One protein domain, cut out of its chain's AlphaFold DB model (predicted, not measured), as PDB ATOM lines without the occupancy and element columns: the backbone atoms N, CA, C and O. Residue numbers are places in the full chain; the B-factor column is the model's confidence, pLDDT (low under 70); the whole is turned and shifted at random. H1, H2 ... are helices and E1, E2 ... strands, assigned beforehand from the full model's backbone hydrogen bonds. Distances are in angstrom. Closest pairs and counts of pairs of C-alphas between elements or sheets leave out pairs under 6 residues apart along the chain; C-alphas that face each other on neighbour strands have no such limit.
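This is residues 35 to 217 of the 357 residues of an uncharacterized protein of Steinernema carpocapsae (UniProt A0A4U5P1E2). A strongly twisted sheet, E3 E4 E7 E8, is the core of a stack of three sheets, with the sheet of short strands E9 E10 E11 E12 and the hairpin E1 E2 each partly face to face with it. H2 packs on E1 E2, the hairpin E13 E14 packs beside E9 through E13, the hairpin E15 E16 packs on E13 through E15, and the hairpin E5 E6 reaches out as an arm at one end. The printed part has 183 residues with two named helices and sixteen named strands, in the order H1 E1 E2 H2, then E3 to E16; both four-strand sheets are antiparallel, in the orders E3 E4 E7 E8 and E9 E10 E11 E12. The class is mostly strand, and the whole is compact, with a radius of gyration of the C-alphas of 16.9 A and spans of 56 by 40 by 32 A.

The largest sheet holds E3, residues 82 to 88, E4, 93 to 100, E7, 119 to 128, and E8, 138 to 146; N 85 and O 97, N 96 and O 125, and N 121 and O 144 are within hydrogen-bond range at 3.0, 2.8 and 2.8 A. E7 bends by 79 degrees at residue 122, and E8 by 69 degrees at residue 142. The sheet faces the meander E9, 152 to 154, E10, 157 to 160, E11, 163 to 166, and E12, 171 to 173, each strand the antiparallel neighbour of the one before, with strands at 18 degrees to its own. It also faces the hairpin E1, 43 to 48, and E2, 51 to 56, with strands at 51 degrees; the closest C-alphas of E1 and E3 are those of Val 48 and Ser 83, 4.5 A. H2, 64 to 74, comes closest to E2 at the C-alphas of Leu 67 and Leu 53, 6.6 A. E13, 186 to 188, and E14, 195 to 197, form a hairpin, as do E15, 204 to 209, and E16, 212 to 216; the closest C-alphas of E13 and E15 are those of His 187 and Gly 207, 5.4 A. E4 runs on into E5, 102 to 107, which forms a hairpin with E6, 110 to 114. H1, 35 to 39, is apart from H2; every O i to N i+4 pair of both helices is within hydrogen-bond range.

H1 begins at C-alpha 35, (24.494, 44.268, 106.801), and E16 ends at C-alpha 216, (35.589, 56.704, 97.726). E7 is 23.4 A long, E4 22.2 A and H2 15.6 A.

The C-alphas farthest apart, of Ala 108 and Glu 178, are 56.0 A apart. The printed part has no cut; the link E12 to E13 is long. Residues 75 to 78, 107 to 111 and 200 to 202 are under 70 in pLDDT.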
ATOM      1  N   THR A  35      24.565  45.008 105.519       75.00
ATOM      2  CA  THR A  35      24.494  44.268 106.801       75.00
ATOM      3  C   THR A  35      25.339  42.993 106.797       75.00
ATOM      4  O   THR A  35      26.045  42.721 107.760       75.00
ATOM      5  N   THR A  36      25.333  42.228 105.700       78.25
ATOM      6  CA  THR A  36      26.143  41.006 105.559       78.25
ATOM      7  C   THR A  36      27.646  41.287 105.630       78.25
ATOM      8  O   THR A  36      28.394  40.483 106.180       78.25
ATOM      9  N   ILE A  37      28.091  42.438 105.108       76.75
ATOM     10  CA  ILE A  37      29.490  42.886 105.191       76.75
ATOM     11  C   ILE A  37      29.799  43.332 106.627       76.75
ATOM     12  O   ILE A  37      30.797  42.909 107.200       76.75
ATOM     13  N   ALA A  38      28.914  44.127 107.237       82.81
ATOM     14  CA  ALA A  38      29.065  44.587 108.618       82.81
ATOM     15  C   ALA A  38      29.182  43.420 109.617       82.81
ATOM     16  O   ALA A  38      30.072  43.402 110.462       82.81
ATOM     17  N   ASN A  39      28.336  42.399 109.463       83.88
ATOM     18  CA  ASN A  39      28.324  41.210 110.315       83.88
ATOM     19  C   ASN A  39      29.565  40.315 110.137       83.88
ATOM     20  O   ASN A  39      29.864  39.528 111.032       83.88
ATOM     21  N   LYS A  40      30.293  40.427 109.014       83.19
ATOM     22  CA  LYS A  40      31.604  39.778 108.822       83.19
ATOM     23  C   LYS A  40      32.738  40.491 109.579       83.19
ATOM     24  O   LYS A  40      33.810  39.915 109.712       83.19
ATOM     25  N   GLY A  41      32.519  41.709 110.089       82.62
ATOM     26  CA  GLY A  41      33.486  42.418 110.933       82.62
ATOM     27  C   GLY A  41      34.719  42.956 110.199       82.62
ATOM     28  O   GLY A  41      35.768  43.109 110.822       82.62
ATOM     29  N   PHE A  42      34.618  43.236 108.894       83.06
ATOM     30  CA  PHE A  42      35.726  43.800 108.114       83.06
ATOM     31  C   PHE A  42      36.267  45.098 108.728       83.06
ATOM     32  O   PHE A  42      35.504  45.929 109.221       83.06
ATOM     33  N   THR A  43      37.576  45.313 108.621       86.50
ATOM     34  CA  THR A  43      38.240  46.551 109.051       86.50
ATOM     35  C   THR A  43      38.698  47.337 107.833       86.50
ATOM     36  O   THR A  43      39.379  46.797 106.965       86.50
ATOM     37  N   VAL A  44      38.351  48.621 107.778       85.81
ATOM     38  CA  VAL A  44      38.919  49.561 106.807       85.81
ATOM     39  C   VAL A  44      40.177  50.165 107.416       85.81
ATOM     40  O   VAL A  44      40.156  50.621 108.561       85.81
ATOM     41  N   ALA A  45      41.264  50.158 106.647       88.38
ATOM     42  CA  ALA A  45      42.561  50.685 107.043       88.38
ATOM     43  C   ALA A  45      43.058  51.738 106.043       88.38
ATOM     44  O   ALA A  45      42.811  51.631 104.842       88.38
ATOM     45  N   ALA A  46      43.790  52.736 106.531       88.88
ATOM     46  CA  ALA A  46      44.503  53.713 105.713       88.88
ATOM     47  C   ALA A  46      45.838  54.065 106.380       88.88
ATOM     48  O   ALA A  46      45.870  54.295 107.588       88.88
ATOM     49  N   PHE A  47      46.931  54.136 105.614       88.75
ATOM     50  CA  PHE A  47      48.231  54.558 106.139       88.75
ATOM     51  C   PHE A  47      48.556  55.980 105.682       88.75
ATOM     52  O   PHE A  47      48.979  56.211 104.548       88.75
ATOM     53  N   VAL A  48      48.319  56.944 106.569       85.56
ATOM     54  CA  VAL A  48      48.417  58.379 106.276       85.56
ATOM     55  C   VAL A  48      49.321  59.036 107.306       85.56
ATOM     56  O   VAL A  48      49.171  58.823 108.508       85.56
ATOM     57  N   SER A  49      50.262  59.852 106.840       81.44
ATOM     58  CA  SER A  49      51.178  60.619 107.692       81.44
ATOM     59  C   SER A  49      51.990  59.768 108.685       81.44
ATOM     60  O   SER A  49      52.180  60.154 109.840       81.44
ATOM     61  N   GLY A  50      52.446  58.587 108.255       81.94
ATOM     62  CA  GLY A  50      53.162  57.612 109.082       81.94
ATOM     63  C   GLY A  50      52.289  56.880 110.108       81.94
ATOM     64  O   GLY A  50      52.831  56.272 111.028       81.94
ATOM     65  N   ARG A  51      50.956  56.964 109.998       84.56
ATOM     66  CA  ARG A  51      50.000  56.375 110.944       84.56
ATOM     67  C   ARG A  51      49.092  55.383 110.245       84.56
ATOM     68  O   ARG A  51      48.453  55.716 109.249       84.56
ATOM     69  N   LEU A  52      48.962  54.205 110.842       87.75
ATOM     70  CA  LEU A  52      47.882  53.280 110.544       87.75
ATOM     71  C   LEU A  52      46.591  53.777 111.212       87.75
ATOM     72  O   LEU A  52      46.472  53.781 112.435       87.75
ATOM     73  N   LEU A  53      45.632  54.204 110.397       88.94
ATOM     74  CA  LEU A  53      44.262  54.503 110.800       88.94
ATOM     75  C   LEU A  53      43.411  53.265 110.511       88.94
ATOM     76  O   LEU A  53      43.462  52.746 109.398       88.94
ATOM     77  N   GLN A  54      42.634  52.794 111.485       89.00
ATOM     78  CA  GLN A  54      41.783  51.607 111.350       89.00
ATOM     79  C   GLN A  54      40.408  51.843 111.973       89.00
ATOM     80  O   GLN A  54      40.299  52.441 113.043       89.00
ATOM     81  N   GLN A  55      39.362  51.332 111.323       89.31
ATOM     82  CA  GLN A  55      38.007  51.300 111.868       89.31
ATOM     83  C   GLN A  55      37.251  50.062 111.369       89.31
ATOM     84  O   GLN A  55      37.203  49.789 110.168       89.31
ATOM     85  N   THR A  56      36.620  49.328 112.287       89.69
ATOM     86  CA  THR A  56      35.712  48.226 111.941       89.69
ATOM     87  C   THR A  56      34.476  48.769 111.225       89.69
ATOM     88  O   THR A  56      33.792  49.668 111.720       89.69
ATOM     89  N   PHE A  57      34.175  48.213 110.056       87.25
ATOM     90  CA  PHE A  57      33.028  48.581 109.244       87.25
ATOM     91  C   PHE A  57      31.745  47.994 109.833       87.25
ATOM     92  O   PHE A  57      31.458  46.807 109.716       87.25
ATOM     93  N   ASN A  58      30.932  48.858 110.431       87.88
ATOM     94  CA  ASN A  58      29.624  48.527 111.000       87.88
ATOM     95  C   ASN A  58      28.465  48.683 109.989       87.88
ATOM     96  O   ASN A  58      27.304  48.727 110.389       87.88
ATOM     97  N   GLY A  59      28.762  48.820 108.690       82.50
ATOM     98  CA  GLY A  59      27.767  49.085 107.645       82.50
ATOM     99  C   GLY A  59      27.462  50.567 107.397       82.50
ATOM    100  O   GLY A  59      26.669  50.866 106.504       82.50
ATOM    101  N   THR A  60      28.073  51.490 108.149       85.06
ATOM    102  CA  THR A  60      27.950  52.942 107.936       85.06
ATOM    103  C   THR A  60      29.185  53.527 107.242       85.06
ATOM    104  O   THR A  60      30.258  52.926 107.237       85.06
ATOM    105  N   THR A  61      29.023  54.702 106.629       83.31
ATOM    106  CA  THR A  61      30.107  55.478 106.008       83.31
ATOM    107  C   THR A  61      31.224  55.772 107.016       83.31
ATOM    108  O   THR A  61      30.960  56.302 108.092       83.31
ATOM    109  N   ILE A  62      32.472  55.474 106.647       85.06
ATOM    110  CA  ILE A  62      33.665  55.780 107.448       85.06
ATOM    111  C   ILE A  62      34.250  57.128 107.016       85.06
ATOM    112  O   ILE A  62      34.543  57.337 105.839       85.06
ATOM    113  N   ASP A  63      34.448  58.030 107.977       85.44
ATOM    114  CA  ASP A  63      35.115  59.313 107.760       85.44
ATOM    115  C   ASP A  63      36.615  59.200 108.086       85.44
ATOM    116  O   ASP A  63      37.048  59.286 109.238       85.44
ATOM    117  N   LEU A  64      37.420  59.004 107.038       82.31
ATOM    118  CA  LEU A  64      38.879  58.920 107.148       82.31
ATOM    119  C   LEU A  64      39.524  60.241 107.609       82.31
ATOM    120  O   LEU A  64      40.602  60.203 108.204       82.31
ATOM    121  N   LEU A  65      38.889  61.396 107.366       80.12
ATOM    122  CA  LEU A  65      39.395  62.689 107.833       80.12
ATOM    123  C   LEU A  65      39.205  62.809 109.346       80.12
ATOM    124  O   LEU A  65      40.156  63.156 110.041       80.12
ATOM    125  N   ALA A  66      38.034  62.436 109.870       82.31
ATOM    126  CA  ALA A  66      37.786  62.415 111.311       82.31
ATOM    127  C   ALA A  66      38.766  61.484 112.056       82.31
ATOM    128  O   ALA A  66      39.326  61.873 113.083       82.31
ATOM    129  N   LEU A  67      39.046  60.288 111.514       83.06
ATOM    130  CA  LEU A  67      40.067  59.380 112.065       83.06
ATOM    131  C   LEU A  67      41.465  60.025 112.080       83.06
ATOM    132  O   LEU A  67      42.179  59.945 113.082       83.06
ATOM    133  N   HIS A  68      41.847  60.690 110.989       80.94
ATOM    134  CA  HIS A  68      43.134  61.374 110.864       80.94
ATOM    135  C   HIS A  68      43.262  62.573 111.822       80.94
ATOM    136  O   HIS A  68      44.304  62.741 112.455       80.94
ATOM    137  N   GLU A  69      42.209  63.378 111.991       77.88
ATOM    138  CA  GLU A  69      42.188  64.508 112.930       77.88
ATOM    139  C   GLU A  69      42.342  64.058 114.389       77.88
ATOM    140  O   GLU A  69      43.097  64.674 115.146       77.88
ATOM    141  N   VAL A  70      41.672  62.969 114.786       81.31
ATOM    142  CA  VAL A  70      41.842  62.359 116.118       81.31
ATOM    143  C   VAL A  70      43.283  61.872 116.303       81.31
ATOM    144  O   VAL A  70      43.903  62.160 117.327       81.31
ATOM    145  N   ALA A  71      43.852  61.200 115.298       80.56
ATOM    146  CA  ALA A  71      45.219  60.691 115.355       80.56
ATOM    147  C   ALA A  71      46.279  61.808 115.449       80.56
ATOM    148  O   ALA A  71      47.204  61.701 116.253       80.56
ATOM    149  N   ILE A  72      46.134  62.902 114.689       74.38
ATOM    150  CA  ILE A  72      47.032  64.071 114.764       74.38
ATOM    151  C   ILE A  72      46.930  64.775 116.123       74.38
ATOM    152  O   ILE A  72      47.955  65.168 116.686       74.38
ATOM    153  N   ARG A  73      45.713  64.936 116.658       74.38
ATOM    154  CA  ARG A  73      45.479  65.605 117.948       74.38
ATOM    155  C   ARG A  73      46.158  64.872 119.104       74.38
ATOM    156  O   ARG A  73      46.702  65.521 119.993       74.38
ATOM    157  N   ASN A  74      46.149  63.542 119.067       75.88
ATOM    158  CA  ASN A  74      46.746  62.703 120.104       75.88
ATOM    159  C   ASN A  74      48.285  62.697 120.074       75.88
ATOM    160  O   ASN A  74      48.897  62.390 121.092       75.88
ATOM    161  N   ASP A  75      48.914  63.057 118.949       68.44
ATOM    162  CA  ASP A  75      50.373  63.033 118.775       68.44
ATOM    163  C   ASP A  75      50.952  64.412 118.413       68.44
ATOM    164  O   ASP A  75      51.688  64.609 117.441       68.44
ATOM    165  N   SER A  76      50.586  65.406 119.228       65.69
ATOM    166  CA  SER A  76      51.218  66.735 119.284       65.69
ATOM    167  C   SER A  76      51.280  67.514 117.958       65.69
ATOM    168  O   SER A  76      52.133  68.389 117.800       65.69
ATOM    169  N   GLY A  77      50.411  67.215 116.986       62.69
ATOM    170  CA  GLY A  77      50.416  67.894 115.687       62.69
ATOM    171  C   GLY A  77      51.576  67.509 114.754       62.69
ATOM    172  O   GLY A  77      51.805  68.206 113.765       62.69
ATOM    173  N   LEU A  78      52.325  66.437 115.040       66.12
ATOM    174  CA  LEU A  78      53.447  66.005 114.200       66.12
ATOM    175  C   LEU A  78      52.951  65.317 112.917       66.12
ATOM    176  O   LEU A  78      52.529  64.158 112.923       66.12
ATOM    177  N   PHE A  79      53.047  66.045 111.802       72.50
ATOM    178  CA  PHE A  79      52.848  65.519 110.454       72.50
ATOM    179  C   PHE A  79      54.150  64.911 109.909       72.50
ATOM    180  O   PHE A  79      55.166  65.606 109.806       72.50
ATOM    181  N   ASN A  80      54.109  63.633 109.534       75.88
ATOM    182  CA  ASN A  80      55.090  63.004 108.649       75.88
ATOM    183  C   ASN A  80      54.535  63.065 107.213       75.88
ATOM    184  O   ASN A  80      53.347  62.843 107.021       75.88
ATOM    185  N   GLY A  81      55.367  63.353 106.210       80.00
ATOM    186  CA  GLY A  81      54.934  63.357 104.805       80.00
ATOM    187  C   GLY A  81      54.683  61.957 104.233       80.00
ATOM    188  O   GLY A  81      53.949  61.814 103.258       80.00
ATOM    189  N   GLN A  82      55.262  60.918 104.835       86.31
ATOM    190  CA  GLN A  82      55.139  59.543 104.357       86.31
ATOM    191  C   GLN A  82      53.703  59.019 104.509       86.31
ATOM    192  O   GLN A  82      53.132  59.038 105.597       86.31
ATOM    193  N   SER A  83      53.126  58.512 103.426       89.31
ATOM    194  CA  SER A  83      51.857  57.771 103.396       89.31
ATOM    195  C   SER A  83      52.028  56.528 102.517       89.31
ATOM    196  O   SER A  83      53.024  56.424 101.805       89.31
ATOM    197  N   SER A  84      51.095  55.579 102.560       91.31
ATOM    198  CA  SER A  84      51.147  54.365 101.732       91.31
ATOM    199  C   SER A  84      49.753  54.025 101.218       91.31
ATOM    200  O   SER A  84      48.783  54.051 101.978       91.31
ATOM    201  N   LEU A  85      49.647  53.651  99.939       91.00
ATOM    202  CA  LEU A  85      48.501  52.870  99.482       91.00
ATOM    203  C   LEU A  85      48.685  51.452 100.028       91.00
ATOM    204  O   LEU A  85      49.775  50.887  99.925       91.00
ATOM    205  N   LEU A  86      47.628  50.908 100.627       92.00
ATOM    206  CA  LEU A  86      47.602  49.562 101.185       92.00
ATOM    207  C   LEU A  86      46.777  48.663 100.261       92.00
ATOM    208  O   LEU A  86      45.603  48.947 100.028       92.00
ATOM    209  N   LEU A  87      47.372  47.581  99.766       90.75
ATOM    210  CA  LEU A  87      46.662  46.510  99.066       90.75
ATOM    211  C   LEU A  87      46.660  45.272  99.965       90.75
ATOM    212  O   LEU A  87      47.721  44.823 100.400       90.75
ATOM    213  N   LEU A  88      45.479  44.731 100.263       87.31
ATOM    214  CA  LEU A  88      45.343  43.527 101.082       87.31
ATOM    215  C   LEU A  88      45.639  42.282 100.237       87.31
ATOM    216  O   LEU A  88      44.993  42.065  99.213       87.31
ATOM    217  N   SER A  89      46.606  41.477 100.674       85.06
ATOM    218  CA  SER A  89      46.931  40.181 100.079       85.06
ATOM    219  C   SER A  89      45.939  39.096 100.502       85.06
ATOM    220  O   SER A  89      45.291  39.182 101.543       85.06
ATOM    221  N   TYR A  90      45.885  38.020  99.720       81.00
ATOM    222  CA  TYR A  90      45.109  36.811 100.016       81.00
ATOM    223  C   TYR A  90      45.667  36.010 101.212       81.00
ATOM    224  O   TYR A  90      45.003  35.096 101.692       81.00
ATOM    225  N   ASN A  91      46.870  36.355 101.691       82.00
ATOM    226  CA  ASN A  91      47.557  35.723 102.825       82.00
ATOM    227  C   ASN A  91      47.550  36.592 104.107       82.00
ATOM    228  O   ASN A  91      48.431  36.433 104.946       82.00
ATOM    229  N   ASP A  92      46.625  37.553 104.235       80.06
ATOM    230  CA  ASP A  92      46.536  38.557 105.323       80.06
ATOM    231  C   ASP A  92      47.739  39.529 105.458       80.06
ATOM    232  O   ASP A  92      47.738  40.430 106.305       80.06
ATOM    233  N   ASP A  93      48.750  39.404 104.595       88.31
ATOM    234  CA  ASP A  93      49.801  40.406 104.404       88.31
ATOM    235  C   ASP A  93      49.254  41.672 103.719       88.31
ATOM    236  O   ASP A  93      48.274  41.643 102.970       88.31
ATOM    237  N   VAL A  94      49.933  42.799 103.918       91.06
ATOM    238  CA  VAL A  94      49.655  44.061 103.227       91.06
ATOM    239  C   VAL A  94      50.820  44.418 102.317       91.06
ATOM    240  O   VAL A  94      51.982  44.390 102.721       91.06
ATOM    241  N   ILE A  95      50.492  44.784 101.080       93.44
ATOM    242  CA  ILE A  95      51.434  45.387 100.144       93.44
ATOM    243  C   ILE A  95      51.319  46.900 100.287       93.44
ATOM    244  O   ILE A  95      50.272  47.491 100.017       93.44
ATOM    245  N   GLU A  96      52.402  47.520 100.730       93.56
ATOM    246  CA  GLU A  96      52.529  48.959 100.895       93.56
ATOM    247  C   GLU A  96      53.217  49.586  99.689       93.56
ATOM    248  O   GLU A  96      54.330  49.215  99.306       93.56
ATOM    249  N   LEU A  97      52.557  50.594  99.130       93.25
ATOM    250  CA  LEU A  97      53.081  51.438  98.070       93.25
ATOM    251  C   LEU A  97      53.265  52.836  98.651       93.25
ATOM    252  O   LEU A  97      52.330  53.640  98.673       93.25
ATOM    253  N   SER A  98      54.452  53.095  99.200       91.06
ATOM    254  CA  SER A  98      54.746  54.356  99.879       91.06
ATOM    255  C   SER A  98      54.864  55.531  98.907       91.06
ATOM    256  O   SER A  98      55.498  55.439  97.859       91.06
ATOM    257  N   TYR A  99      54.296  56.666  99.303       89.56
ATOM    258  CA  TYR A  99      54.347  57.939  98.595       89.56
ATOM    259  C   TYR A  99      54.469  59.105  99.584       89.56
ATOM    260  O   TYR A  99      54.223  58.965 100.784       89.56
ATOM    261  N   ASN A 100      54.862  60.277  99.085       86.25
ATOM    262  CA  ASN A 100      55.027  61.473  99.911       86.25
ATOM    263  C   ASN A 100      53.881  62.461  99.687       86.25
ATOM    264  O   ASN A 100      53.695  62.977  98.586       86.25
ATOM    265  N   VAL A 101      53.162  62.779 100.761       83.75
ATOM    266  CA  VAL A 101      52.221  63.896 100.836       83.75
ATOM    267  C   VAL A 101      52.993  65.152 101.235       83.75
ATOM    268  O   VAL A 101      53.651  65.208 102.277       83.75
ATOM    269  N   LYS A 102      52.909  66.186 100.402       81.88
ATOM    270  CA  LYS A 102      53.538  67.488 100.632       81.88
ATOM    271  C   LYS A 102      52.621  68.332 101.516       81.88
ATOM    272  O   LYS A 102      51.426  68.428 101.251       81.88
ATOM    273  N   PHE A 103      53.180  68.988 102.528       76.62
ATOM    274  CA  PHE A 103      52.473  69.992 103.325       76.62
ATOM    275  C   PHE A 103      52.965  71.391 102.957       76.62
ATOM    276  O   PHE A 103      54.166  71.658 102.989       76.62
ATOM    277  N   VAL A 104      52.036  72.294 102.649       75.31
ATOM    278  CA  VAL A 104      52.321  73.717 102.425       75.31
ATOM    279  C   VAL A 104      51.611  74.527 103.497       75.31
ATOM    280  O   VAL A 104      50.391  74.462 103.622       75.31
ATOM    281  N   ALA A 105      52.360  75.319 104.260       72.25
ATOM    282  CA  ALA A 105      51.784  76.268 105.204       72.25
ATOM    283  C   ALA A 105      51.206  77.478 104.452       72.25
ATOM    284  O   ALA A 105      51.944  78.217 103.803       72.25
ATOM    285  N   LEU A 106      49.893  77.687 104.559       71.00
ATOM    286  CA  LEU A 106      49.183  78.831 103.979       71.00
ATOM    287  C   LEU A 106      49.142  80.018 104.954       71.00
ATOM    288  O   LEU A 106      49.108  81.173 104.539       71.00
ATOM    289  N   SER A 107      49.155  79.744 106.261       68.56
ATOM    290  CA  SER A 107      49.187  80.741 107.331       68.56
ATOM    291  C   SER A 107      49.882  80.178 108.583       68.56
ATOM    292  O   SER A 107      50.316  79.030 108.608       68.56
ATOM    293  N   ALA A 108      49.958  80.964 109.661       64.94
ATOM    294  CA  ALA A 108      50.446  80.489 110.961       64.94
ATOM    295  C   ALA A 108      49.528  79.448 111.646       64.94
ATOM    296  O   ALA A 108      49.930  78.864 112.649       64.94
ATOM    297  N   ARG A 109      48.300  79.243 111.146       61.00
ATOM    298  CA  ARG A 109      47.284  78.316 111.688       61.00
ATOM    299  C   ARG A 109      46.601  77.471 110.605       61.00
ATOM    300  O   ARG A 109      45.521  76.933 110.823       61.00
ATOM    301  N   THR A 110      47.154  77.443 109.395       62.38
ATOM    302  CA  THR A 110      46.506  76.817 108.237       62.38
ATOM    303  C   THR A 110      47.567  76.305 107.285       62.38
ATOM    304  O   THR A 110      48.526  77.013 106.979       62.38
ATOM    305  N   GLY A 111      47.369  75.105 106.762       66.62
ATOM    306  CA  GLY A 111      48.144  74.594 105.642       66.62
ATOM    307  C   GLY A 111      47.240  74.016 104.569       66.62
ATOM    308  O   GLY A 111      46.035  74.252 104.570       66.62
ATOM    309  N   ALA A 112      47.835  73.242 103.678       70.75
ATOM    310  CA  ALA A 112      47.157  72.353 102.756       70.75
ATOM    311  C   ALA A 112      48.063  71.149 102.472       70.75
ATOM    312  O   ALA A 112      49.294  71.265 102.487       70.75
ATOM    313  N   PHE A 113      47.436  70.000 102.237       75.31
ATOM    314  CA  PHE A 113      48.106  68.755 101.883       75.31
ATOM    315  C   PHE A 113      47.948  68.514 100.385       75.31
ATOM    316  O   PHE A 113      46.843  68.617  99.857       75.31
ATOM    317  N   PHE A 114      49.048  68.187  99.716       75.94
ATOM    318  CA  PHE A 114      49.089  67.929  98.283       75.94
ATOM    319  C   PHE A 114      49.726  66.567  98.023       75.94
ATOM    320  O   PHE A 114      50.810  66.268  98.523       75.94
ATOM    321  N   SER A 115      49.048  65.763  97.214       78.94
ATOM    322  CA  SER A 115      49.620  64.606  96.536       78.94
ATOM    323  C   SER A 115      49.805  64.990  95.076       78.94
ATOM    324  O   SER A 115      48.952  65.683  94.522       78.94
ATOM    325  N   ASP A 116      50.886  64.532  94.455       82.12
ATOM    326  CA  ASP A 116      50.951  64.503  92.995       82.12
ATOM    327  C   ASP A 116      49.922  63.465  92.485       82.12
ATOM    328  O   ASP A 116      49.606  62.510  93.204       82.12
ATOM    329  N   GLU A 117      49.354  63.676  91.292       80.56
ATOM    330  CA  GLU A 117      48.354  62.761  90.702       80.56
ATOM    331  C   GLU A 117      48.993  61.425  90.290       80.56
ATOM    332  O   GLU A 117      48.421  60.360  90.509       80.56
ATOM    333  N   GLU A 118      50.222  61.483  89.772       89.38
ATOM    334  CA  GLU A 118      51.067  60.322  89.501       89.38
ATOM    335  C   GLU A 118      52.266  60.302  90.455       89.38
ATOM    336  O   GLU A 118      52.958  61.309  90.624       89.38
ATOM    337  N   MET A 119      52.561  59.133  91.021       90.19
ATOM    338  CA  MET A 119      53.705  58.896  91.904       90.19
ATOM    339  C   MET A 119      54.732  57.992  91.228       90.19
ATOM    340  O   MET A 119      54.357  57.012  90.590       90.19
ATOM    341  N   ASP A 120      56.025  58.293  91.376       91.12
ATOM    342  CA  ASP A 120      57.095  57.428  90.866       91.12
ATOM    343  C   ASP A 120      57.298  56.217  91.790       91.12
ATOM    344  O   ASP A 120      57.975  56.282  92.820       91.12
ATOM    345  N   LEU A 121      56.647  55.113  91.437       91.62
ATOM    346  CA  LEU A 121      56.651  53.870  92.189       91.62
ATOM    347  C   LEU A 121      57.853  53.018  91.760       91.62
ATOM    348  O   LEU A 121      57.871  52.396  90.692       91.62
ATOM    349  N   THR A 122      58.872  53.024  92.617       92.81
ATOM    350  CA  THR A 122      60.173  52.363  92.408       92.81
ATOM    351  C   THR A 122      60.356  51.091  93.239       92.81
ATOM    352  O   THR A 122      61.247  50.285  92.958       92.81
ATOM    353  N   SER A 123      59.525  50.892  94.262       93.38
ATOM    354  CA  SER A 123      59.530  49.715  95.129       93.38
ATOM    355  C   SER A 123      58.162  49.491  95.770       93.38
ATOM    356  O   SER A 123      57.334  50.400  95.822       93.38
ATOM    357  N   ILE A 124      57.951  48.276  96.266       94.44
ATOM    358  CA  ILE A 124      56.820  47.891  97.113       94.44
ATOM    359  C   ILE A 124      57.360  47.287  98.409       94.44
ATOM    360  O   ILE A 124      58.435  46.689  98.403       94.44
ATOM    361  N   THR A 125      56.626  47.391  99.510       94.06
ATOM    362  CA  THR A 125      56.999  46.757 100.782       94.06
ATOM    363  C   THR A 125      55.924  45.756 101.180       94.06
ATOM    364  O   THR A 125      54.741  46.052 101.065       94.06
ATOM    365  N   VAL A 126      56.319  44.572 101.653       91.88
ATOM    366  CA  VAL A 126      55.382  43.592 102.231       91.88
ATOM    367  C   VAL A 126      55.453  43.689 103.751       91.88
ATOM    368  O   VAL A 126      56.549  43.628 104.322       91.88
ATOM    369  N   SER A 127      54.312  43.857 104.414       90.38
ATOM    370  CA  SER A 127      54.212  44.017 105.866       90.38
ATOM    371  C   SER A 127      53.015  43.274 106.457       90.38
ATOM    372  O   SER A 127      52.087  42.874 105.758       90.38
ATOM    373  N   ASN A 128      53.036  43.079 107.776       87.38
ATOM    374  CA  ASN A 128      51.887  42.541 108.496       87.38
ATOM    375  C   ASN A 128      50.800  43.620 108.612       87.38
ATOM    376  O   ASN A 128      51.113  44.753 108.975       87.38
ATOM    377  N   PHE A 129      49.526  43.259 108.420       82.31
ATOM    378  CA  PHE A 129      48.387  44.185 108.527       82.31
ATOM    379  C   PHE A 129      48.337  45.009 109.831       82.31
ATOM    380  O   PHE A 129      47.854  46.141 109.829       82.31
ATOM    381  N   ASN A 130      48.853  44.477 110.944       82.06
ATOM    382  CA  ASN A 130      48.869  45.165 112.240       82.06
ATOM    383  C   ASN A 130      50.101  46.070 112.449       82.06
ATOM    384  O   ASN A 130      50.172  46.772 113.455       82.06
ATOM    385  N   ALA A 131      51.075  46.039 111.534       82.19
ATOM    386  CA  ALA A 131      52.310  46.820 111.601       82.19
ATOM    387  C   ALA A 131      52.822  47.295 110.212       82.19
ATOM    388  O   ALA A 131      53.991  47.074 109.874       82.19
ATOM    389  N   PRO A 132      51.988  47.956 109.384       78.56
ATOM    390  CA  PRO A 132      52.469  48.634 108.188       78.56
ATOM    391  C   PRO A 132      53.413  49.786 108.561       78.56
ATOM    392  O   PRO A 132      53.309  50.386 109.634       78.56
ATOM    393  N   GLY A 133      54.376  50.066 107.689       74.75
ATOM    394  CA  GLY A 133      55.447  51.035 107.902       74.75
ATOM    395  C   GLY A 133      56.602  50.547 108.788       74.75
ATOM    396  O   GLY A 133      57.617  51.236 108.858       74.75
ATOM    397  N   THR A 134      56.510  49.375 109.436       78.94
ATOM    398  CA  THR A 134      57.618  48.811 110.247       78.94
ATOM    399  C   THR A 134      58.447  47.756 109.511       78.94
ATOM    400  O   THR A 134      59.393  47.208 110.082       78.94
ATOM    401  N   SER A 135      58.081  47.406 108.276       78.56
ATOM    402  CA  SER A 135      58.791  46.401 107.484       78.56
ATOM    403  C   SER A 135      59.971  47.019 106.739       78.56
ATOM    404  O   SER A 135      59.813  47.962 105.969       78.56
ATOM    405  N   ASN A 136      61.152  46.425 106.911       75.62
ATOM    406  CA  ASN A 136      62.352  46.768 106.139       75.62
ATOM    407  C   ASN A 136      62.435  45.993 104.805       75.62
ATOM    408  O   ASN A 136      63.400  46.151 104.058       75.62
ATOM    409  N   ASN A 137      61.447  45.143 104.498       82.75
ATOM    410  CA  ASN A 137      61.446  44.266 103.325       82.75
ATOM    411  C   ASN A 137      60.898  44.988 102.084       82.75
ATOM    412  O   ASN A 137      59.869  44.602 101.525       82.75
ATOM    413  N   SER A 138      61.602  46.036 101.658       90.38
ATOM    414  CA  SER A 138      61.355  46.696 100.376       90.38
ATOM    415  C   SER A 138      61.841  45.814  99.220       90.38
ATOM    416  O   SER A 138      62.959  45.292  99.230       90.38
ATOM    417  N   ILE A 139      60.986  45.636  98.217       94.12
ATOM    418  CA  ILE A 139      61.239  44.897  96.983       94.12
ATOM    419  C   ILE A 139      61.308  45.924  95.841       94.12
ATOM    420  O   ILE A 139      60.310  46.605  95.585       94.12
ATOM    421  N   PRO A 140      62.448  46.053  95.134       94.75
ATOM    422  CA  PRO A 140      62.555  46.923  93.965       94.75
ATOM    423  C   PRO A 140      61.549  46.526  92.876       94.75
ATOM    424  O   PRO A 140      61.527  45.380  92.431       94.75
ATOM    425  N   ALA A 141      60.732  47.484  92.446       93.38
ATOM    426  CA  ALA A 141      59.645  47.292  91.493       93.38
ATOM    427  C   ALA A 141      59.423  48.603  90.719       93.38
ATOM    428  O   ALA A 141      58.658  49.471  91.130       93.38
ATOM    429  N   ALA A 142      60.142  48.771  89.605       94.12
ATOM    430  CA  ALA A 142      60.157  50.003  88.812       94.12
ATOM    431  C   ALA A 142      58.931  50.133  87.884       94.12
ATOM    432  O   ALA A 142      59.015  50.002  86.654       94.12
ATOM    433  N   PHE A 143      57.766  50.408  88.470       93.06
ATOM    434  CA  PHE A 143      56.566  50.746  87.705       93.06
ATOM    435  C   PHE A 143      56.718  52.095  86.985       93.06
ATOM    436  O   PHE A 143      56.237  52.241  85.856       93.06
ATOM    437  N   GLY A 144      57.485  53.023  87.563       92.81
ATOM    438  CA  GLY A 144      57.631  54.398  87.083       92.81
ATOM    439  C   GLY A 144      56.514  55.274  87.644       92.81
ATOM    440  O   GLY A 144      55.952  54.958  88.688       92.81
ATOM    441  N   LYS A 145      56.131  56.334  86.927       93.62
ATOM    442  CA  LYS A 145      54.952  57.136  87.283       93.62
ATOM    443  C   LYS A 145      53.665  56.311  87.199       93.62
ATOM    444  O   LYS A 145      53.405  55.688  86.171       93.62
ATOM    445  N   VAL A 146      52.874  56.313  88.269       91.75
ATOM    446  CA  VAL A 146      51.587  55.611  88.364       91.75
ATOM    447  C   VAL A 146      50.572  56.475  89.105       91.75
ATOM    448  O   VAL A 146      50.861  56.962  90.199       91.75
ATOM    449  N   ASP A 147      49.358  56.602  88.568       90.19
ATOM    450  CA  ASP A 147      48.193  56.977  89.374       90.19
ATOM    451  C   ASP A 147      47.878  55.823  90.336       90.19
ATOM    452  O   ASP A 147      47.427  54.750  89.922       90.19
ATOM    453  N   LEU A 148      48.119  56.046  91.629       88.31
ATOM    454  CA  LEU A 148      47.912  55.049  92.680       88.31
ATOM    455  C   LEU A 148      46.457  54.561  92.772       88.31
ATOM    456  O   LEU A 148      46.228  53.453  93.245       88.31
ATOM    457  N   SER A 149      45.473  55.328  92.294       84.06
ATOM    458  CA  SER A 149      44.077  54.879  92.237       84.06
ATOM    459  C   SER A 149      43.821  53.800  91.179       84.06
ATOM    460  O   SER A 149      42.820  53.095  91.262       84.06
ATOM    461  N   THR A 150      44.738  53.629  90.221       87.50
ATOM    462  CA  THR A 150      44.670  52.572  89.201       87.50
ATOM    463  C   THR A 150      45.383  51.285  89.604       87.50
ATOM    464  O   THR A 150      45.314  50.311  88.856       87.50
ATOM    465  N   VAL A 151      46.083  51.266  90.746       91.19
ATOM    466  CA  VAL A 151      46.877  50.108  91.170       91.19
ATOM    467  C   VAL A 151      46.001  49.083  91.882       91.19
ATOM    468  O   VAL A 151      45.212  49.417  92.764       91.19
ATOM    469  N   THR A 152      46.178  47.814  91.526       91.44
ATOM    470  CA  THR A 152      45.422  46.697  92.100       91.44
ATOM    471  C   THR A 152      46.307  45.468  92.319       91.44
ATOM    472  O   THR A 152      47.440  45.409  91.836       91.44
ATOM    473  N   LEU A 153      45.787  44.484  93.052       91.06
ATOM    474  CA  LEU A 153      46.459  43.226  93.374       91.06
ATOM    475  C   LEU A 153      45.560  42.045  92.984       91.06
ATOM    476  O   LEU A 153      44.370  42.034  93.302       91.06
ATOM    477  N   PHE A 154      46.138  41.026  92.352       89.50
ATOM    478  CA  PHE A 154      45.511  39.715  92.199       89.50
ATOM    479  C   PHE A 154      46.533  38.618  92.488       89.50
ATOM    480  O   PHE A 154      47.601  38.593  91.876       89.50
ATOM    481  N   GLN A 155      46.205  37.715  93.419       88.38
ATOM    482  CA  GLN A 155      47.162  36.769  94.003       88.38
ATOM    483  C   GLN A 155      48.430  37.519  94.463       88.38
ATOM    484  O   GLN A 155      48.318  38.540  95.140       88.38
ATOM    485  N   ASP A 156      49.613  37.063  94.046       91.31
ATOM    486  CA  ASP A 156      50.905  37.692  94.337       91.31
ATOM    487  C   ASP A 156      51.319  38.739  93.278       91.31
ATOM    488  O   ASP A 156      52.506  39.053  93.165       91.31
ATOM    489  N   VAL A 157      50.403  39.248  92.445       92.25
ATOM    490  CA  VAL A 157      50.751  40.124  91.313       92.25
ATOM    491  C   VAL A 157      50.112  41.504  91.422       92.25
ATOM    492  O   VAL A 157      48.889  41.647  91.432       92.25
ATOM    493  N   VAL A 158      50.965  42.530  91.481       93.69
ATOM    494  CA  VAL A 158      50.581  43.947  91.504       93.69
ATOM    495  C   VAL A 158      50.511  44.477  90.075       93.69
ATOM    496  O   VAL A 158      51.466  44.337  89.308       93.69
ATOM    497  N   PHE A 159      49.402  45.124  89.732       92.69
ATOM    498  CA  PHE A 159      49.152  45.715  88.419       92.69
ATOM    499  C   PHE A 159      49.183  47.235  88.535       92.69
ATOM    500  O   PHE A 159      48.414  47.806  89.304       92.69
ATOM    501  N   GLY A 160      50.022  47.905  87.747       91.56
ATOM    502  CA  GLY A 160      50.130  49.365  87.750       91.56
ATOM    503  C   GLY A 160      50.852  49.872  86.505       91.56
ATOM    504  O   GLY A 160      51.772  49.219  86.023       91.56
ATOM    505  N   ASN A 161      50.423  51.012  85.952       91.06
ATOM    506  CA  ASN A 161      51.019  51.616  84.745       91.06
ATOM    507  C   ASN A 161      51.243  50.605  83.589       91.06
ATOM    508  O   ASN A 161      52.326  50.508  83.015       91.06
ATOM    509  N   GLY A 162      50.239  49.760  83.321       87.88
ATOM    510  CA  GLY A 162      50.293  48.718  82.282       87.88
ATOM    511  C   GLY A 162      51.254  47.546  82.541       87.88
ATOM    512  O   GLY A 162      51.333  46.649  81.709       87.88
ATOM    513  N   LYS A 163      51.965  47.522  83.674       92.19
ATOM    514  CA  LYS A 163      52.919  46.473  84.063       92.19
ATOM    515  C   LYS A 163      52.323  45.547  85.123       92.19
ATOM    516  O   LYS A 163      51.522  45.983  85.951       92.19
ATOM    517  N   MET A 164      52.784  44.297  85.138       93.19
ATOM    518  CA  MET A 164      52.434  43.288  86.143       93.19
ATOM    519  C   MET A 164      53.706  42.856  86.880       93.19
ATOM    520  O   MET A 164      54.649  42.387  86.246       93.19
ATOM    521  N   PHE A 165      53.765  43.030  88.201       94.94
ATOM    522  CA  PHE A 165      54.917  42.653  89.027       94.94
ATOM    523  C   PHE A 165      54.547  41.522  89.981       94.94
ATOM    524  O   PHE A 165      53.706  41.705  90.862       94.94
ATOM    525  N   ASN A 166      55.182  40.364  89.823       94.56
ATOM    526  CA  ASN A 166      54.982  39.218  90.697       94.56
ATOM    527  C   ASN A 166      55.892  39.345  91.932       94.56
ATOM    528  O   ASN A 166      57.119  39.345  91.827       94.56
ATOM    529  N   ILE A 167      55.274  39.459  93.108       93.50
ATOM    530  CA  ILE A 167      55.925  39.658  94.411       93.50
ATOM    531  C   ILE A 167      56.800  38.451  94.778       93.50
ATOM    532  O   ILE A 167      57.905  38.616  95.297       93.50
ATOM    533  N   THR A 168      56.323  37.242  94.477       91.88
ATOM    534  CA  THR A 168      56.965  35.973  94.844       91.88
ATOM    535  C   THR A 168      58.200  35.685  93.986       91.88
ATOM    536  O   THR A 168      59.243  35.319  94.531       91.88
ATOM    537  N   SER A 169      58.145  35.910  92.667       94.12
ATOM    538  CA  SER A 169      59.330  35.813  91.795       94.12
ATOM    539  C   SER A 169      60.215  37.065  91.828       94.12
ATOM    540  O   SER A 169      61.379  36.988  91.438       94.12
ATOM    541  N   LYS A 170      59.688  38.199  92.314       95.00
ATOM    542  CA  LYS A 170      60.327  39.530  92.335       95.00
ATOM    543  C   LYS A 170      60.692  40.044  90.940       95.00
ATOM    544  O   LYS A 170      61.724  40.687  90.753       95.00
ATOM    545  N   THR A 171      59.846  39.752  89.956       96.00
ATOM    546  CA  THR A 171      60.051  40.127  88.552       96.00
ATOM    547  C   THR A 171      58.777  40.682  87.934       96.00
ATOM    548  O   THR A 171      57.665  40.320  88.321       96.00
ATOM    549  N   PHE A 172      58.940  41.523  86.914       95.19
ATOM    550  CA  PHE A 172      57.847  41.799  85.988       95.19
ATOM    551  C   PHE A 172      57.521  40.544  85.166       95.19
ATOM    552  O   PHE A 172      58.404  39.721  84.912       95.19
ATOM    553  N   VAL A 173      56.250  40.395  84.801       93.25
ATOM    554  CA  VAL A 173      55.720  39.286  83.998       93.25
ATOM    555  C   VAL A 173      54.790  39.836  82.919       93.25
ATOM    556  O   VAL A 173      54.110  40.835  83.143       93.25
ATOM    557  N   ASP A 174      54.754  39.183  81.758       87.94
ATOM    558  CA  ASP A 174      53.904  39.602  80.632       87.94
ATOM    559  C   ASP A 174      52.491  38.994  80.709       87.94
ATOM    560  O   ASP A 174      51.521  39.582  80.231       87.94
ATOM    561  N   THR A 175      52.364  37.819  81.336       82.38
ATOM    562  CA  THR A 175      51.108  37.091  81.566       82.38
ATOM    563  C   THR A 175      51.149  36.347  82.908       82.38
ATOM    564  O   THR A 175      52.215  36.133  83.488       82.38
ATOM    565  N   ILE A 176      49.973  35.975  83.429       73.62
ATOM    566  CA  ILE A 176      49.816  35.258  84.712       73.62
ATOM    567  C   ILE A 176      48.798  34.124  84.539       73.62
ATOM    568  O   ILE A 176      49.095  32.961  84.791       73.62
ATOM    569  N   ASP A 177      47.604  34.475  84.058       76.12
ATOM    570  CA  ASP A 177      46.533  33.560  83.672       76.12
ATOM    571  C   ASP A 177      45.766  34.206  82.512       76.12
ATOM    572  O   ASP A 177      45.176  35.275  82.669       76.12
ATOM    573  N   GLU A 178      45.784  33.577  81.337       77.00
ATOM    574  CA  GLU A 178      45.152  34.094  80.111       77.00
ATOM    575  C   GLU A 178      43.627  34.260  80.239       77.00
ATOM    576  O   GLU A 178      43.003  34.977  79.458       77.00
ATOM    577  N   ARG A 179      43.011  33.623  81.242       75.12
ATOM    578  CA  ARG A 179      41.574  33.740  81.535       75.12
ATOM    579  C   ARG A 179      41.225  35.047  82.252       75.12
ATOM    580  O   ARG A 179      40.042  35.335  82.431       75.12
ATOM    581  N   ILE A 180      42.224  35.814  82.691       73.69
ATOM    582  CA  ILE A 180      42.050  37.002  83.523       73.69
ATOM    583  C   ILE A 180      42.321  38.255  82.699       73.69
ATOM    584  O   ILE A 180      43.458  38.590  82.376       73.69
ATOM    585  N   SER A 181      41.249  38.984  82.390       75.75
ATOM    586  CA  SER A 181      41.343  40.297  81.756       75.75
ATOM    587  C   SER A 181      41.474  41.395  82.812       75.75
ATOM    588  O   SER A 181      40.660  41.496  83.735       75.75
ATOM    589  N   TYR A 182      42.493  42.236  82.655       79.88
ATOM    590  CA  TYR A 182      42.713  43.433  83.457       79.88
ATOM    591  C   TYR A 182      42.681  44.680  82.569       79.88
ATOM    592  O   TYR A 182      43.297  44.710  81.505       79.88
ATOM    593  N   ALA A 183      42.005  45.724  83.045       83.56
ATOM    594  CA  ALA A 183      42.085  47.075  82.503       83.56
ATOM    595  C   ALA A 183      42.459  48.047  83.639       83.56
ATOM    596  O   ALA A 183      41.947  47.869  84.748       83.56
ATOM    597  N   PRO A 184      43.303  49.071  83.401       82.19
ATOM    598  CA  PRO A 184      43.667  50.065  84.414       82.19
ATOM    599  C   PRO A 184      42.457  50.638  85.164       82.19
ATOM    600  O   PRO A 184      41.459  51.000  84.541       82.19
ATOM    601  N   GLY A 185      42.531  50.698  86.499       82.31
ATOM    602  CA  GLY A 185      41.403  51.124  87.346       82.31
ATOM    603  C   GLY A 185      40.321  50.056  87.575       82.31
ATOM    604  O   GLY A 185      39.236  50.372  88.068       82.31
ATOM    605  N   SER A 186      40.587  48.795  87.219       88.25
ATOM    606  CA  SER A 186      39.759  47.655  87.634       88.25
ATOM    607  C   SER A 186      40.239  47.091  88.970       88.25
ATOM    608  O   SER A 186      41.439  46.972  89.212       88.25
ATOM    609  N   HIS A 187      39.301  46.679  89.818       88.56
ATOM    610  CA  HIS A 187      39.591  46.017  91.088       88.56
ATOM    611  C   HIS A 187      39.151  44.558  91.045       88.56
ATOM    612  O   HIS A 187      38.088  44.235  90.514       88.56
ATOM    613  N   PHE A 188      39.971  43.684  91.618       89.31
ATOM    614  CA  PHE A 188      39.624  42.282  91.800       89.31
ATOM    615  C   PHE A 188      38.785  42.105  93.068       89.31
ATOM    616  O   PHE A 188      38.984  42.815  94.055       89.31
ATOM    617  N   ASP A 189      37.835  41.173  93.034       87.50
ATOM    618  CA  ASP A 189      37.081  40.775  94.223       87.50
ATOM    619  C   ASP A 189      37.918  39.828  95.093       87.50
ATOM    620  O   ASP A 189      38.417  38.809  94.626       87.50
ATOM    621  N   LEU A 190      38.066  40.156  96.376       81.56
ATOM    622  CA  LEU A 190      38.838  39.337  97.317       81.56
ATOM    623  C   LEU A 190      38.209  37.954  97.571       81.56
ATOM    624  O   LEU A 190      38.915  37.025  97.954       81.56
ATOM    625  N   GLU A 191      36.898  37.795  97.357       82.50
ATOM    626  CA  GLU A 191      36.194  36.513  97.540       82.50
ATOM    627  C   GLU A 191      35.932  35.761  96.221       82.50
ATOM    628  O   GLU A 191      35.572  34.585  96.258       82.50
ATOM    629  N   ASN A 192      36.107  36.397  95.054       82.56
ATOM    630  CA  ASN A 192      35.803  35.802  93.746       82.56
ATOM    631  C   ASN A 192      36.849  36.219  92.695       82.56
ATOM    632  O   ASN A 192      37.141  37.403  92.590       82.56
ATOM    633  N   PRO A 193      37.355  35.322  91.827       77.62
ATOM    634  CA  PRO A 193      38.372  35.659  90.824       77.62
ATOM    635  C   PRO A 193      37.775  36.410  89.614       77.62
ATOM    636  O   PRO A 193      37.845  35.949  88.476       77.62
ATOM    637  N   ILE A 194      37.151  37.560  89.865       83.94
ATOM    638  CA  ILE A 194      36.550  38.451  88.872       83.94
ATOM    639  C   ILE A 194      37.189  39.837  88.961       83.94
ATOM    640  O   ILE A 194      37.408  40.372  90.046       83.94
ATOM    641  N   SER A 195      37.471  40.414  87.797       86.75
ATOM    642  CA  SER A 195      37.890  41.806  87.641       86.75
ATOM    643  C   SER A 195      36.651  42.674  87.432       86.75
ATOM    644  O   SER A 195      35.795  42.337  86.611       86.75
ATOM    645  N   VAL A 196      36.536  43.779  88.167       88.62
ATOM    646  CA  VAL A 196      35.433  44.736  88.038       88.62
ATOM    647  C   VAL A 196      35.987  46.120  87.731       88.62
ATOM    648  O   VAL A 196      36.736  46.694  88.521       88.62
ATOM    649  N   ALA A 197      35.592  46.673  86.586       86.44
ATOM    650  CA  ALA A 197      35.940  48.034  86.200       86.44
ATOM    651  C   ALA A 197      35.233  49.072  87.091       86.44
ATOM    652  O   ALA A 197      34.052  48.923  87.425       86.44
ATOM    653  N   GLY A 198      35.938  50.152  87.435       76.00
ATOM    654  CA  GLY A 198      35.343  51.308  88.102       76.00
ATOM    655  C   GLY A 198      34.221  51.960  87.283       76.00
ATOM    656  O   GLY A 198      34.253  51.992  86.054       76.00
ATOM    657  N   SER A 199      33.218  52.508  87.972       71.38
ATOM    658  CA  SER A 199      32.091  53.220  87.354       71.38
ATOM    659  C   SER A 199      32.082  54.699  87.745       71.38
ATOM    660  O   SER A 199      32.007  55.011  88.933       71.38
ATOM    661  N   ASN A 200      32.027  55.604  86.768       62.47
ATOM    662  CA  ASN A 200      32.156  57.063  86.954       62.47
ATOM    663  C   ASN A 200      30.953  57.768  87.631       62.47
ATOM    664  O   ASN A 200      30.750  58.962  87.427       62.47
ATOM    665  N   VAL A 201      30.097  57.054  88.370       63.31
ATOM    666  CA  VAL A 201      28.751  57.545  88.732       63.31
ATOM    667  C   VAL A 201      28.716  58.341  90.048       63.31
ATOM    668  O   VAL A 201      27.859  59.211  90.190       63.31
ATOM    669  N   SER A 202      29.640  58.103  90.990       67.31
ATOM    670  CA  SER A 202      29.738  58.919  92.224       67.31
ATOM    671  C   SER A 202      31.113  58.981  92.911       67.31
ATOM    672  O   SER A 202      31.343  59.906  93.685       67.31
ATOM    673  N   GLY A 203      32.059  58.082  92.612       77.75
ATOM    674  CA  GLY A 203      33.405  58.131  93.196       77.75
ATOM    675  C   GLY A 203      34.393  57.133  92.598       77.75
ATOM    676  O   GLY A 203      34.072  56.404  91.661       77.75
ATOM    677  N   THR A 204      35.604  57.096  93.157       82.88
ATOM    678  CA  THR A 204      36.649  56.126  92.800       82.88
ATOM    679  C   THR A 204      36.279  54.757  93.375       82.88
ATOM    680  O   THR A 204      36.068  54.657  94.582       82.88
ATOM    681  N   LEU A 205      36.211  53.706  92.553       86.62
ATOM    682  CA  LEU A 205      36.213  52.328  93.066       86.62
ATOM    683  C   LEU A 205      37.561  52.097  93.771       86.62
ATOM    684  O   LEU A 205      38.583  52.520  93.250       86.62
ATOM    685  N   ILE A 206      37.565  51.497  94.962       83.94
ATOM    686  CA  ILE A 206      38.800  51.203  95.718       83.94
ATOM    687  C   ILE A 206      38.939  49.724  96.097       83.94
ATOM    688  O   ILE A 206      39.964  49.317  96.637       83.94
ATOM    689  N   GLY A 207      37.922  48.906  95.825       86.06
ATOM    690  CA  GLY A 207      37.954  47.470  96.075       86.06
ATOM    691  C   GLY A 207      36.605  46.801  95.840       86.06
ATOM    692  O   GLY A 207      35.572  47.467  95.723       86.06
ATOM    693  N   VAL A 208      36.623  45.470  95.788       87.44
ATOM    694  CA  VAL A 208      35.426  44.631  95.705       87.44
ATOM    695  C   VAL A 208      35.543  43.493  96.714       87.44
ATOM    696  O   VAL A 208      36.605  42.895  96.862       87.44
ATOM    697  N   VAL A 209      34.453  43.209  97.427       85.31
ATOM    698  CA  VAL A 209      34.379  42.111  98.400       85.31
ATOM    699  C   VAL A 209      33.033  41.412  98.263       85.31
ATOM    700  O   VAL A 209      31.991  42.035  98.471       85.31
ATOM    701  N   SER A 210      33.020  40.120  97.937       84.75
ATOM    702  CA  SER A 210      31.785  39.321  97.825       84.75
ATOM    703  C   SER A 210      30.797  39.899  96.789       84.75
ATOM    704  O   SER A 210      29.587  40.010  97.016       84.75
ATOM    705  N   GLY A 211      31.327  40.377  95.660       85.62
ATOM    706  CA  GLY A 211      30.596  41.083  94.605       85.62
ATOM    707  C   GLY A 211      30.072  42.470  95.004       85.62
ATOM    708  O   GLY A 211      29.240  43.037  94.293       85.62
ATOM    709  N   LYS A 212      30.495  43.021  96.151       85.06
ATOM    710  CA  LYS A 212      30.088  44.346  96.641       85.06
ATOM    711  C   LYS A 212      31.189  45.364  96.386       85.06
ATOM    712  O   LYS A 212      32.322  45.187  96.823       85.06
ATOM    713  N   LEU A 213      30.830  46.425  95.673       86.94
ATOM    714  CA  LEU A 213      31.735  47.488  95.249       86.94
ATOM    715  C   LEU A 213      31.937  48.497  96.386       86.94
ATOM    716  O   LEU A 213      30.959  48.951  96.986       86.94
ATOM    717  N   ILE A 214      33.191  48.851  96.666       83.81
ATOM    718  CA  ILE A 214      33.577  49.811  97.705       83.81
ATOM    719  C   ILE A 214      34.095  51.076  97.017       83.81
ATOM    720  O   ILE A 214      35.083  51.022  96.286       83.81
ATOM    721  N   TYR A 215      33.437  52.215  97.247       85.69
ATOM    722  CA  TYR A 215      33.747  53.494  96.597       85.69
ATOM    723  C   TYR A 215      34.262  54.555  97.578       85.69
ATOM    724  O   TYR A 215      33.914  54.539  98.757       85.69
ATOM    725  N   ARG A 216      35.039  55.514  97.053       82.81
ATOM    726  CA  ARG A 216      35.589  56.704  97.726       82.81
ATOM    727  C   ARG A 216      35.165  57.992  96.993       82.81
ATOM    728  O   ARG A 216      35.516  58.144  95.825       82.81
ATOM    729  N   GLU A 217      34.467  58.933  97.647       78.44
ATOM    730  CA  GLU A 217      33.804  60.090  96.982       78.44
ATOM    731  C   GLU A 217      34.230  61.469  97.618       78.44
ATOM    732  O   GLU A 217      33.721  61.805  98.681       78.44
TER     733      GLU A 217